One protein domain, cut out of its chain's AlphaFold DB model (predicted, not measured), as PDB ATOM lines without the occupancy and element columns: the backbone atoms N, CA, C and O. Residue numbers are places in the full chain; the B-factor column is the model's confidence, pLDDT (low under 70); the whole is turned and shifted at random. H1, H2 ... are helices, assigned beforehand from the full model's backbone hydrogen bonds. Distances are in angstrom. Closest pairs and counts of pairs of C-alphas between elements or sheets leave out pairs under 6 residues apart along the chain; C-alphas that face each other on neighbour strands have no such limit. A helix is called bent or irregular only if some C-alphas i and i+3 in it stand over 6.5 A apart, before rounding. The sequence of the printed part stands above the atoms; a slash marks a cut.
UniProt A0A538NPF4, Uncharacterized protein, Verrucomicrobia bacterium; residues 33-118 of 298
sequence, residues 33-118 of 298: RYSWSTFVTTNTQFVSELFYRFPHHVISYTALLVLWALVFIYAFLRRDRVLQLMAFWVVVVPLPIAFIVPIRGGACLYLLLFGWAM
ATOM      1  N   ARG A  33     200.116 153.468 285.616       88.12
ATOM      2  CA  ARG A  33     199.009 152.891 284.845       88.12
ATOM      3  C   ARG A  33     199.564 152.238 283.587       88.12
ATOM      4  O   ARG A  33     199.738 152.887 282.558       88.12
ATOM      5  N   TYR A  34     199.862 150.947 283.679       90.00
ATOM      6  CA  TYR A  34     200.401 150.181 282.560       90.00
ATOM      7  C   TYR A  34     199.301 149.886 281.539       90.00
ATOM      8  O   TYR A  34     198.480 148.993 281.728       90.00
ATOM      9  N   SER A  35     199.272 150.655 280.455       92.44
ATOM     10  CA  SER A  35     198.425 150.366 279.301       92.44
ATOM     11  C   SER A  35     199.048 150.925 278.023       92.44
ATOM     12  O   SER A  35     199.787 151.914 278.057       92.44
ATOM     13  N   TRP A  36     198.741 150.297 276.885       90.31
ATOM     14  CA  TRP A  36     199.198 150.778 275.581       90.31
ATOM     15  C   TRP A  36     198.665 152.180 275.279       90.31
ATOM     16  O   TRP A  36     199.410 153.042 274.821       90.31
ATOM     17  N   SER A  37     197.396 152.440 275.602       90.38
ATOM     18  CA  SER A  37     196.800 153.761 275.415       90.38
ATOM     19  C   SER A  37     197.519 154.818 276.253       90.38
ATOM     20  O   SER A  37     197.918 155.834 275.699       90.38
ATOM     21  N   THR A  38     197.797 154.562 277.539       90.56
ATOM     22  CA  THR A  38     198.569 155.487 278.391       90.56
ATOM     23  C   THR A  38     199.954 155.764 277.811       90.56
ATOM     24  O   THR A  38     200.372 156.921 277.769       90.56
ATOM     25  N   PHE A  39     200.646 154.737 277.310       91.69
ATOM     26  CA  PHE A  39     201.958 154.907 276.690       91.69
ATOM     27  C   PHE A  39     201.899 155.801 275.446       91.69
ATOM     28  O   PHE A  39     202.667 156.761 275.341       91.69
ATOM     29  N   VAL A  40     200.982 155.526 274.514       91.38
ATOM     30  CA  VAL A  40     200.877 156.294 273.265       91.38
ATOM     31  C   VAL A  40     200.362 157.711 273.535       91.38
ATOM     32  O   VAL A  40     200.947 158.652 273.009       91.38
ATOM     33  N   THR A  41     199.351 157.901 274.393       91.19
ATOM     34  CA  THR A  41     198.854 159.236 274.791       91.19
ATOM     35  C   THR A  41     199.948 160.080 275.446       91.19
ATOM     36  O   THR A  41     200.062 161.277 275.194       91.19
ATOM     37  N   THR A  42     200.791 159.466 276.271       91.12
ATOM     38  CA  THR A  42     201.896 160.189 276.906       91.12
ATOM     39  C   THR A  42     202.956 160.584 275.878       91.12
ATOM     40  O   THR A  42     203.406 161.729 275.855       91.12
ATOM     41  N   ASN A  43     203.299 159.681 274.958       91.62
ATOM     42  CA  ASN A  43     204.249 159.981 273.890       91.62
ATOM     43  C   ASN A  43     203.721 161.019 272.889       91.62
ATOM     44  O   ASN A  43     204.507 161.844 272.418       91.62
ATOM     45  N   THR A  44     202.420 161.040 272.574       91.38
ATOM     46  CA  THR A  44     201.857 162.087 271.705       91.38
ATOM     47  C   THR A  44     202.008 163.453 272.359       91.38
ATOM     48  O   THR A  44     202.410 164.399 271.678       91.38
ATOM     49  N   GLN A  45     201.771 163.564 273.668       89.31
ATOM     50  CA  GLN A  45     201.999 164.803 274.407       89.31
ATOM     51  C   GLN A  45     203.485 165.184 274.433       89.31
ATOM     52  O   GLN A  45     203.807 166.319 274.091       89.31
ATOM     53  N   PHE A  46     204.390 164.249 274.743       90.88
ATOM     54  CA  PHE A  46     205.837 164.507 274.772       90.88
ATOM     55  C   PHE A  46     206.367 165.024 273.436       90.88
ATOM     56  O   PHE A  46     207.068 166.031 273.385       90.88
ATOM     57  N   VAL A  47     206.002 164.361 272.338       89.94
ATOM     58  CA  VAL A  47     206.405 164.776 270.991       89.94
ATOM     59  C   VAL A  47     205.766 166.121 270.633       89.94
ATOM     60  O   VAL A  47     206.437 166.990 270.085       89.94
ATOM     61  N   SER A  48     204.503 166.349 271.001       89.00
ATOM     62  CA  SER A  48     203.844 167.645 270.778       89.00
ATOM     63  C   SER A  48     204.525 168.783 271.535       89.00
ATOM     64  O   SER A  48     204.626 169.888 271.005       89.00
ATOM     65  N   GLU A  49     204.998 168.532 272.753       86.56
ATOM     66  CA  GLU A  49     205.730 169.506 273.564       86.56
ATOM     67  C   GLU A  49     207.125 169.780 272.983       86.56
ATOM     68  O   GLU A  49     207.499 170.939 272.813       86.56
ATOM     69  N   LEU A  50     207.845 168.736 272.559       86.75
ATOM     70  CA  LEU A  50     209.152 168.860 271.900       86.75
ATOM     71  C   LEU A  50     209.097 169.656 270.589       86.75
ATOM     72  O   LEU A  50     210.022 170.403 270.282       86.75
ATOM     73  N   PHE A  51     208.015 169.517 269.822       83.31
ATOM     74  CA  PHE A  51     207.801 170.266 268.580       83.31
ATOM     75  C   PHE A  51     207.070 171.605 268.793       83.31
ATOM     76  O   PHE A  51     206.558 172.173 267.828       83.31
ATOM     77  N   TYR A  52     207.007 172.116 270.031       78.06
ATOM     78  CA  TYR A  52     206.359 173.389 270.394       78.06
ATOM     79  C   TYR A  52     204.888 173.502 269.946       78.06
ATOM     80  O   TYR A  52     204.366 174.592 269.715       78.06
ATOM     81  N   ARG A  53     204.198 172.366 269.802       73.94
ATOM     82  CA  ARG A  53     202.798 172.292 269.360       73.94
ATOM     83  C   ARG A  53     201.817 172.301 270.536       73.94
ATOM     84  O   ARG A  53     200.676 172.742 270.397       73.94
ATOM     85  N   PHE A  54     202.270 171.849 271.703       60.56
ATOM     86  CA  PHE A  54     201.535 171.901 272.965       60.56
ATOM     87  C   PHE A  54     201.642 173.303 273.604       60.56
ATOM     88  O   PHE A  54     202.734 173.870 273.591       60.56
ATOM     89  N   PRO A  55     200.559 173.891 274.161       61.62
ATOM     90  CA  PRO A  55     199.250 173.292 274.460       61.62
ATOM     91  C   PRO A  55     198.192 173.394 273.345       61.62
ATOM     92  O   PRO A  55     197.081 172.910 273.523       61.62
ATOM     93  N   HIS A  56     198.490 174.019 272.204       58.34
ATOM     94  CA  HIS A  56     197.467 174.369 271.210       58.34
ATOM     95  C   HIS A  56     196.969 173.185 270.370       58.34
ATOM     96  O   HIS A  56     195.771 173.089 270.106       58.34
ATOM     97  N   HIS A  57     197.853 172.268 269.966       71.62
ATOM     98  CA  HIS A  57     197.480 171.070 269.213       71.62
ATOM     99  C   HIS A  57     198.302 169.855 269.647       71.62
ATOM    100  O   HIS A  57     199.519 169.809 269.458       71.62
ATOM    101  N   VAL A  58     197.619 168.839 270.172       79.25
ATOM    102  CA  VAL A  58     198.218 167.528 270.439       79.25
ATOM    103  C   VAL A  58     198.234 166.723 269.142       79.25
ATOM    104  O   VAL A  58     197.243 166.666 268.413       79.25
ATOM    105  N   ILE A  59     199.377 166.121 268.828       83.56
ATOM    106  CA  ILE A  59     199.542 165.227 267.683       83.56
ATOM    107  C   ILE A  59     198.638 163.998 267.868       83.56
ATOM    108  O   ILE A  59     198.576 163.413 268.946       83.56
ATOM    109  N   SER A  60     197.937 163.599 266.803       87.81
ATOM    110  CA  SER A  60     197.089 162.402 266.817       87.81
ATOM    111  C   SER A  60     197.913 161.119 266.988       87.81
ATOM    112  O   SER A  60     199.066 161.042 266.561       87.81
ATOM    113  N   TYR A  61     197.291 160.078 267.543       88.25
ATOM    114  CA  TYR A  61     197.874 158.742 267.709       88.25
ATOM    115  C   TYR A  61     198.469 158.193 266.406       88.25
ATOM    116  O   TYR A  61     199.574 157.657 266.392       88.25
ATOM    117  N   THR A  62     197.758 158.376 265.292       88.19
ATOM    118  CA  THR A  62     198.188 157.904 263.971       88.19
ATOM    119  C   THR A  62     199.429 158.638 263.483       88.19
ATOM    120  O   THR A  62     200.364 158.013 262.990       88.19
ATOM    121  N   ALA A  63     199.480 159.954 263.677       90.50
ATOM    122  CA  ALA A  63     200.617 160.771 263.276       90.50
ATOM    123  C   ALA A  63     201.887 160.418 264.066       90.50
ATOM    124  O   ALA A  63     202.969 160.403 263.483       90.50
ATOM    125  N   LEU A  64     201.767 160.070 265.352       91.50
ATOM    126  CA  LEU A  64     202.900 159.576 266.139       91.50
ATOM    127  C   LEU A  64     203.429 158.239 265.602       91.50
ATOM    128  O   LEU A  64     204.635 158.096 265.417       91.50
ATOM    129  N   LEU A  65     202.544 157.276 265.324       92.50
ATOM    130  CA  LEU A  65     202.950 155.970 264.794       92.50
ATOM    131  C   LEU A  65     203.607 156.093 263.416       92.50
ATOM    132  O   LEU A  65     204.626 155.453 263.169       92.50
ATOM    133  N   VAL A  66     203.070 156.953 262.544       94.25
ATOM    134  CA  VAL A  66     203.679 157.258 261.242       94.25
ATOM    135  C   VAL A  66     205.048 157.910 261.427       94.25
ATOM    136  O   VAL A  66     206.003 157.507 260.769       94.25
ATOM    137  N   LEU A  67     205.178 158.874 262.342       92.44
ATOM    138  CA  LEU A  67     206.457 159.519 262.636       92.44
ATOM    139  C   LEU A  67     207.502 158.502 263.116       92.44
ATOM    140  O   LEU A  67     208.627 158.506 262.620       92.44
ATOM    141  N   TRP A  68     207.135 157.608 264.037       93.81
ATOM    142  CA  TRP A  68     208.018 156.528 264.476       93.81
ATOM    143  C   TRP A  68     208.371 155.593 263.325       93.81
ATOM    144  O   TRP A  68     209.551 155.341 263.107       93.81
ATOM    145  N   ALA A  69     207.395 155.140 262.538       94.88
ATOM    146  CA  ALA A  69     207.656 154.291 261.380       94.88
ATOM    147  C   ALA A  69     208.652 154.946 260.411       94.88
ATOM    148  O   ALA A  69     209.614 154.300 260.006       94.88
ATOM    149  N   LEU A  70     208.492 156.237 260.104       94.25
ATOM    150  CA  LEU A  70     209.423 156.986 259.255       94.25
ATOM    151  C   LEU A  70     210.827 157.074 259.861       94.25
ATOM    152  O   LEU A  70     211.806 156.876 259.145       94.25
ATOM    153  N   VAL A  71     210.939 157.332 261.166       93.25
ATOM    154  CA  VAL A  71     212.229 157.367 261.877       93.25
ATOM    155  C   VAL A  71     212.922 156.004 261.830       93.25
ATOM    156  O   VAL A  71     214.109 155.937 261.512       93.25
ATOM    157  N   PHE A  72     212.189 154.920 262.090       94.81
ATOM    158  CA  PHE A  72     212.716 153.560 262.006       94.81
ATOM    159  C   PHE A  72     213.130 153.224 260.570       94.81
ATOM    160  O   PHE A  72     214.274 152.842 260.340       94.81
ATOM    161  N   ILE A  73     212.259 153.443 259.585       94.56
ATOM    162  CA  ILE A  73     212.571 153.218 258.168       94.56
ATOM    163  C   ILE A  73     213.834 153.992 257.773       94.56
ATOM    164  O   ILE A  73     214.759 153.406 257.216       94.56
ATOM    165  N   TYR A  74     213.926 155.276 258.125       92.38
ATOM    166  CA  TYR A  74     215.101 156.102 257.857       92.38
ATOM    167  C   TYR A  74     216.368 155.544 258.519       92.38
ATOM    168  O   TYR A  74     217.385 155.375 257.847       92.38
ATOM    169  N   ALA A  75     216.315 155.207 259.809       92.75
ATOM    170  CA  ALA A  75     217.454 154.670 260.548       92.75
ATOM    171  C   ALA A  75     217.964 153.340 259.965       92.75
ATOM    172  O   ALA A  75     219.175 153.130 259.843       92.75
ATOM    173  N   PHE A  76     217.052 152.453 259.563       92.56
ATOM    174  CA  PHE A  76     217.394 151.147 259.002       92.56
ATOM    175  C   PHE A  76     217.852 151.224 257.540       92.56
ATOM    176  O   PHE A  76     218.825 150.554 257.189       92.56
ATOM    177  N   LEU A  77     217.248 152.085 256.715       91.88
ATOM    178  CA  LEU A  77     217.716 152.356 255.347       91.88
ATOM    179  C   LEU A  77     219.139 152.913 255.345       91.88
ATOM    180  O   LEU A  77     219.970 152.532 254.522       91.88
ATOM    181  N   ARG A  78     219.432 153.797 256.298       88.56
ATOM    182  CA  ARG A  78     220.733 154.451 256.418       88.56
ATOM    183  C   ARG A  78     221.843 153.543 256.942       88.56
ATOM    184  O   ARG A  78     223.014 153.869 256.769       88.56
ATOM    185  N   ARG A  79     221.475 152.436 257.602       88.38
ATOM    186  CA  ARG A  79     222.386 151.480 258.262       88.38
ATOM    187  C   ARG A  79     223.391 152.134 259.226       88.38
ATOM    188  O   ARG A  79     224.460 151.583 259.480       88.38
ATOM    189  N   ASP A  80     223.047 153.296 259.778       89.69
ATOM    190  CA  ASP A  80     223.871 154.004 260.755       89.69
ATOM    191  C   ASP A  80     223.494 153.533 262.165       89.69
ATOM    192  O   ASP A  80     222.346 153.677 262.599       89.69
ATOM    193  N   ARG A  81     224.469 152.969 262.891       92.06
ATOM    194  CA  ARG A  81     224.266 152.439 264.249       92.06
ATOM    195  C   ARG A  81     223.789 153.517 265.217       92.06
ATOM    196  O   ARG A  81     223.007 153.214 266.113       92.06
ATOM    197  N   VAL A  82     224.225 154.765 265.030       91.75
ATOM    198  CA  VAL A  82     223.803 155.879 265.886       91.75
ATOM    199  C   VAL A  82     222.328 156.184 265.651       91.75
ATOM    200  O   VAL A  82     221.581 156.314 266.612       91.75
ATOM    201  N   LEU A  83     221.871 156.230 264.396       91.94
ATOM    202  CA  LEU A  83     220.453 156.460 264.092       91.94
ATOM    203  C   LEU A  83     219.561 155.322 264.581       91.94
ATOM    204  O   LEU A  83     218.489 155.586 265.116       91.94
ATOM    205  N   GLN A  84     220.007 154.075 264.435       94.31
ATOM    206  CA  GLN A  84     219.281 152.919 264.964       94.31
ATOM    207  C   GLN A  84     219.159 153.011 266.487       94.31
ATOM    208  O   GLN A  84     218.056 152.893 267.018       94.31
ATOM    209  N   LEU A  85     220.264 153.309 267.181       94.88
ATOM    210  CA  LEU A  85     220.255 153.528 268.625       94.88
ATOM    211  C   LEU A  85     219.286 154.651 269.013       94.88
ATOM    212  O   LEU A  85     218.494 154.458 269.928       94.88
ATOM    213  N   MET A  86     219.308 155.792 268.315       94.75
ATOM    214  CA  MET A  86     218.431 156.929 268.626       94.75
ATOM    215  C   MET A  86     216.949 156.650 268.323       94.75
ATOM    216  O   MET A  86     216.080 157.133 269.051       94.75
ATOM    217  N   ALA A  87     216.648 155.836 267.306       93.69
ATOM    218  CA  ALA A  87     215.286 155.388 267.016       93.69
ATOM    219  C   ALA A  87     214.719 154.541 268.168       93.69
ATOM    220  O   ALA A  87     213.604 154.790 268.627       93.69
ATOM    221  N   PHE A  88     215.511 153.604 268.705       94.88
ATOM    222  CA  PHE A  88     215.128 152.860 269.911       94.88
ATOM    223  C   PHE A  88     215.106 153.753 271.154       94.88
ATOM    224  O   PHE A  88     214.191 153.640 271.967       94.88
ATOM    225  N   TRP A  89     216.062 154.672 271.289       94.50
ATOM    226  CA  TRP A  89     216.167 155.595 272.418       94.50
ATOM    227  C   TRP A  89     214.873 156.377 272.630       94.50
ATOM    228  O   TRP A  89     214.333 156.383 273.733       94.50
ATOM    229  N   VAL A  90     214.328 156.976 271.572       91.81
ATOM    230  CA  VAL A  90     213.104 157.786 271.659       91.81
ATOM    231  C   VAL A  90     211.872 156.979 272.083       91.81
ATOM    232  O   VAL A  90     210.953 157.554 272.659       91.81
ATOM    233  N   VAL A  91     211.850 155.664 271.864       91.62
ATOM    234  CA  VAL A  91     210.741 154.794 272.295       91.62
ATOM    235  C   VAL A  91     210.977 154.213 273.693       91.62
ATOM    236  O   VAL A  91     210.043 154.098 274.485       91.62
ATOM    237  N   VAL A  92     212.224 153.867 274.025       91.94
ATOM    238  CA  VAL A  92     212.588 153.163 275.268       91.94
ATOM    239  C   VAL A  92     212.790 154.115 276.447       91.94
ATOM    240  O   VAL A  92     212.366 153.820 277.560       91.94
ATOM    241  N   VAL A  93     213.404 155.276 276.233       91.88
ATOM    242  CA  VAL A  93     213.672 156.257 277.298       91.88
ATOM    243  C   VAL A  93     212.432 156.814 277.995       91.88
ATOM    244  O   VAL A  93     212.499 156.988 279.212       91.88
ATOM    245  N   PRO A  94     211.300 157.094 277.324       90.44
ATOM    246  CA  PRO A  94     210.118 157.571 278.027       90.44
ATOM    247  C   PRO A  94     209.442 156.459 278.833       90.44
ATOM    248  O   PRO A  94     208.614 156.761 279.681       90.44
ATOM    249  N   LEU A  95     209.785 155.185 278.625       90.19
ATOM    250  CA  LEU A  95     209.079 154.035 279.193       90.19
ATOM    251  C   LEU A  95     208.943 154.072 280.732       90.19
ATOM    252  O   LEU A  95     207.845 153.808 281.213       90.19
ATOM    253  N   PRO A  96     209.953 154.481 281.527       84.56
ATOM    254  CA  PRO A  96     209.800 154.598 282.979       84.56
ATOM    255  C   PRO A  96     208.809 155.687 283.417       84.56
ATOM    256  O   PRO A  96     208.140 155.535 284.436       84.56
ATOM    257  N   ILE A  97     208.712 156.786 282.662       87.75
ATOM    258  CA  ILE A  97     207.886 157.952 283.018       87.75
ATOM    259  C   ILE A  97     206.526 157.960 282.313       87.75
ATOM    260  O   ILE A  97     205.593 158.595 282.797       87.75
ATOM    261  N   ALA A  98     206.386 157.230 281.206       90.50
ATOM    262  CA  ALA A  98     205.210 157.252 280.341       90.50
ATOM    263  C   ALA A  98     203.956 156.658 280.991       90.50
ATOM    264  O   ALA A  98     202.851 156.871 280.505       90.50
ATOM    265  N   PHE A  99     204.120 155.909 282.082       90.75
ATOM    266  CA  PHE A  99     203.012 155.295 282.812       90.75
ATOM    267  C   PHE A  99     202.568 156.105 284.032       90.75
ATOM    268  O   PHE A  99     201.616 155.709 284.704       90.75
ATOM    269  N   ILE A 100     203.234 157.221 284.342       86.69
ATOM    270  CA  ILE A 100     202.888 158.072 285.483       86.69
ATOM    271  C   ILE A 100     201.834 159.088 285.036       86.69
ATOM    272  O   ILE A 100     202.079 159.899 284.144       86.69
ATOM    273  N   VAL A 101     200.663 159.053 285.677       82.62
ATOM    274  CA  VAL A 101     199.557 159.988 285.435       82.62
ATOM    275  C   VAL A 101     199.385 160.842 286.695       82.62
ATOM    276  O   VAL A 101     199.205 160.268 287.767       82.62
ATOM    277  N   PRO A 102     199.444 162.186 286.620       82.31
ATOM    278  CA  PRO A 102     199.414 163.044 285.427       82.31
ATOM    279  C   PRO A 102     200.721 163.066 284.615       82.31
ATOM    280  O   PRO A 102     201.811 162.924 285.169       82.31
ATOM    281  N   ILE A 103     200.585 163.273 283.297       83.94
ATOM    282  CA  ILE A 103     201.681 163.236 282.314       83.94
ATOM    283  C   ILE A 103     202.749 164.288 282.656       83.94
ATOM    284  O   ILE A 103     202.440 165.461 282.872       83.94
ATOM    285  N   ARG A 104     204.018 163.861 282.713       81.88
ATOM    286  CA  ARG A 104     205.163 164.687 283.135       81.88
ATOM    287  C   ARG A 104     205.850 165.358 281.941       81.88
ATOM    288  O   ARG A 104     206.552 164.690 281.194       81.88
ATOM    289  N   GLY A 105     205.662 166.667 281.783       80.94
ATOM    290  CA  GLY A 105     206.333 167.480 280.758       80.94
ATOM    291  C   GLY A 105     207.634 168.139 281.231       80.94
ATOM    292  O   GLY A 105     208.173 167.826 282.300       80.94
ATOM    293  N   GLY A 106     208.136 169.088 280.446       79.75
ATOM    294  CA  GLY A 106     209.258 169.954 280.804       79.75
ATOM    295  C   GLY A 106     210.584 169.211 280.966       79.75
ATOM    296  O   GLY A 106     211.077 168.580 280.034       79.75
ATOM    297  N   ALA A 107     211.185 169.290 282.158       78.50
ATOM    298  CA  ALA A 107     212.530 168.763 282.413       78.50
ATOM    299  C   ALA A 107     212.655 167.245 282.180       78.50
ATOM    300  O   ALA A 107     213.718 166.757 281.797       78.50
ATOM    301  N   CYS A 108     211.568 166.486 282.337       82.25
ATOM    302  CA  CYS A 108     211.561 165.053 282.034       82.25
ATOM    303  C   CYS A 108     211.826 164.757 280.547       82.25
ATOM    304  O   CYS A 108     212.248 163.652 280.203       82.25
ATOM    305  N   LEU A 109     211.632 165.744 279.666       88.75
ATOM    306  CA  LEU A 109     211.838 165.607 278.232       88.75
ATOM    307  C   LEU A 109     213.289 165.808 277.801       88.75
ATOM    308  O   LEU A 109     213.572 165.546 276.641       88.75
ATOM    309  N   TYR A 110     214.228 166.209 278.669       88.56
ATOM    310  CA  TYR A 110     215.622 166.428 278.245       88.56
ATOM    311  C   TYR A 110     216.268 165.173 277.645       88.56
ATOM    312  O   TYR A 110     216.944 165.253 276.619       88.56
ATOM    313  N   LEU A 111     216.015 164.003 278.237       89.94
ATOM    314  CA  LEU A 111     216.525 162.733 277.712       89.94
ATOM    315  C   LEU A 111     215.888 162.371 276.366       89.94
ATOM    316  O   LEU A 111     216.543 161.791 275.499       89.94
ATOM    317  N   LEU A 112     214.617 162.730 276.178       90.94
ATOM    318  CA  LEU A 112     213.892 162.492 274.935       90.94
ATOM    319  C   LEU A 112     214.348 163.466 273.841       90.94
ATOM    320  O   LEU A 112     214.629 163.056 272.715       90.94
ATOM    321  N   LEU A 113     214.499 164.741 274.205       90.94
ATOM    322  CA  LEU A 113     215.028 165.817 273.379       90.94
ATOM    323  C   LEU A 113     216.412 165.461 272.853       90.94
ATOM    324  O   LEU A 113     216.670 165.680 271.678       90.94
ATOM    325  N   PHE A 114     217.277 164.877 273.686       93.00
ATOM    326  CA  PHE A 114     218.592 164.413 273.254       93.00
ATOM    327  C   PHE A 114     218.503 163.441 272.065       93.00
ATOM    328  O   PHE A 114     219.164 163.654 271.049       93.00
ATOM    329  N   GLY A 115     217.637 162.424 272.144       92.12
ATOM    330  CA  GLY A 115     217.447 161.462 271.051       92.12
ATOM    331  C   GLY A 115     216.926 162.120 269.771       92.12
ATOM    332  O   GLY A 115     217.468 161.901 268.684       92.12
ATOM    333  N   TRP A 116     215.920 162.988 269.898       92.38
ATOM    334  CA  TRP A 116     215.374 163.745 268.766       92.38
ATOM    335  C   TRP A 116     216.388 164.712 268.148       92.38
ATOM    336  O   TRP A 116     216.504 164.780 266.924       92.38
ATOM    337  N   ALA A 117     217.160 165.419 268.972       92.00
ATOM    338  CA  ALA A 117     218.184 166.357 268.530       92.00
ATOM    339  C   ALA A 117     219.291 165.645 267.748       92.00
ATOM    340  O   ALA A 117     219.684 166.123 266.686       92.00
ATOM    341  N   MET A 118     219.742 164.477 268.214       92.81
ATOM    342  CA  MET A 118     220.741 163.673 267.505       92.81
ATOM    343  C   MET A 118     220.239 163.211 266.132       92.81
ATOM    344  O   MET A 118     220.970 163.303 265.143       92.81
TER     345      MET A 118
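What this domain is: This is residues 33 to 118 of the 298 residues of an uncharacterized protein of Verrucomicrobia bacterium (UniProt A0A538NPF4). The helices H2 and H3 form a V-shaped helical hairpin, joined at its point by a tight turn, and H1 stands across its open end. H4 folds back along H3 on a different side from H2, after residues 93 to 105 have looped out past H1. The printed part has 86 residues with four named helices, in the order H1, H2, H3, H4, and no named strand; 58 residues are in the helices, and the class is all helix. The whole is compact, with a radius of gyration of the C-alphas of 12.6 A, but elongated in outline, with spans of 37 by 24 by 23 A.

Where its parts are: H1 covers residues 36 to 50 and is 21.0 A from first to last C-alpha; it begins at C-alpha 36, at (199.198, 150.778, 275.581). H2, residues 61 to 78, is the longest helix, 25.9 A, and its C-alpha 61 is at (197.874, 158.742, 267.709). H3, residues 81 to 92, is 16.1 A long. H4, residues 106 to 118, is 18.7 A long and ends at C-alpha 118, at (220.741, 163.673, 267.505). H4 is only just irregular: C-alphas 108 and 111 are 7.0 A apart.

How they stand to each other: H1 and H2 touch, about perpendicular at 75 degrees, with the C-alphas of Thr 44 and Leu 64 closest at 6.2 A; of H2, residues 61 to 64 alone touch H1. H2 and H3 are a hairpin: they touch at a shallow tilt of 21 degrees, opposite ways, and their closest C-alphas are those of Ala 75 and Leu 83, 5.0 A apart. Of H2, residues 68 to 76 alone touch H3, and of H3, residues 83 to 87 alone touch H2. H3 and H4 are also a hairpin, touching at a shallow tilt of 25 degrees, opposite ways, with the C-alphas of Met 86 and Gly 115 closest at 5.2 A. H4 and H1 only just touch, with 3 pairs of C-alphas within 8 A, the closest being those of Leu 50 and Leu 113 at 6.8 A; their lines stand about perpendicular at 79 degrees. H2 and H4 are apart, and H1 and H3 are only just apart, at 8.5 A. In H1 and H2 every O i to N i+4 pair is within hydrogen-bond range, against 7 of 8 in H3 and 5 of 9 in H4.

The domain as a whole: The two C-alphas farthest apart are those of Arg 79 and Pro 102, at 37.4 A. The printed part has no cut. The link from H3 to H4, 13 residues, is long; the link from H1 to H2, 10 residues, is short, and that from H2 to H3, 2 residues, is tight. The mean pLDDT of the printed part is 88.3, and residues 54 to 56 are under 70 in this model.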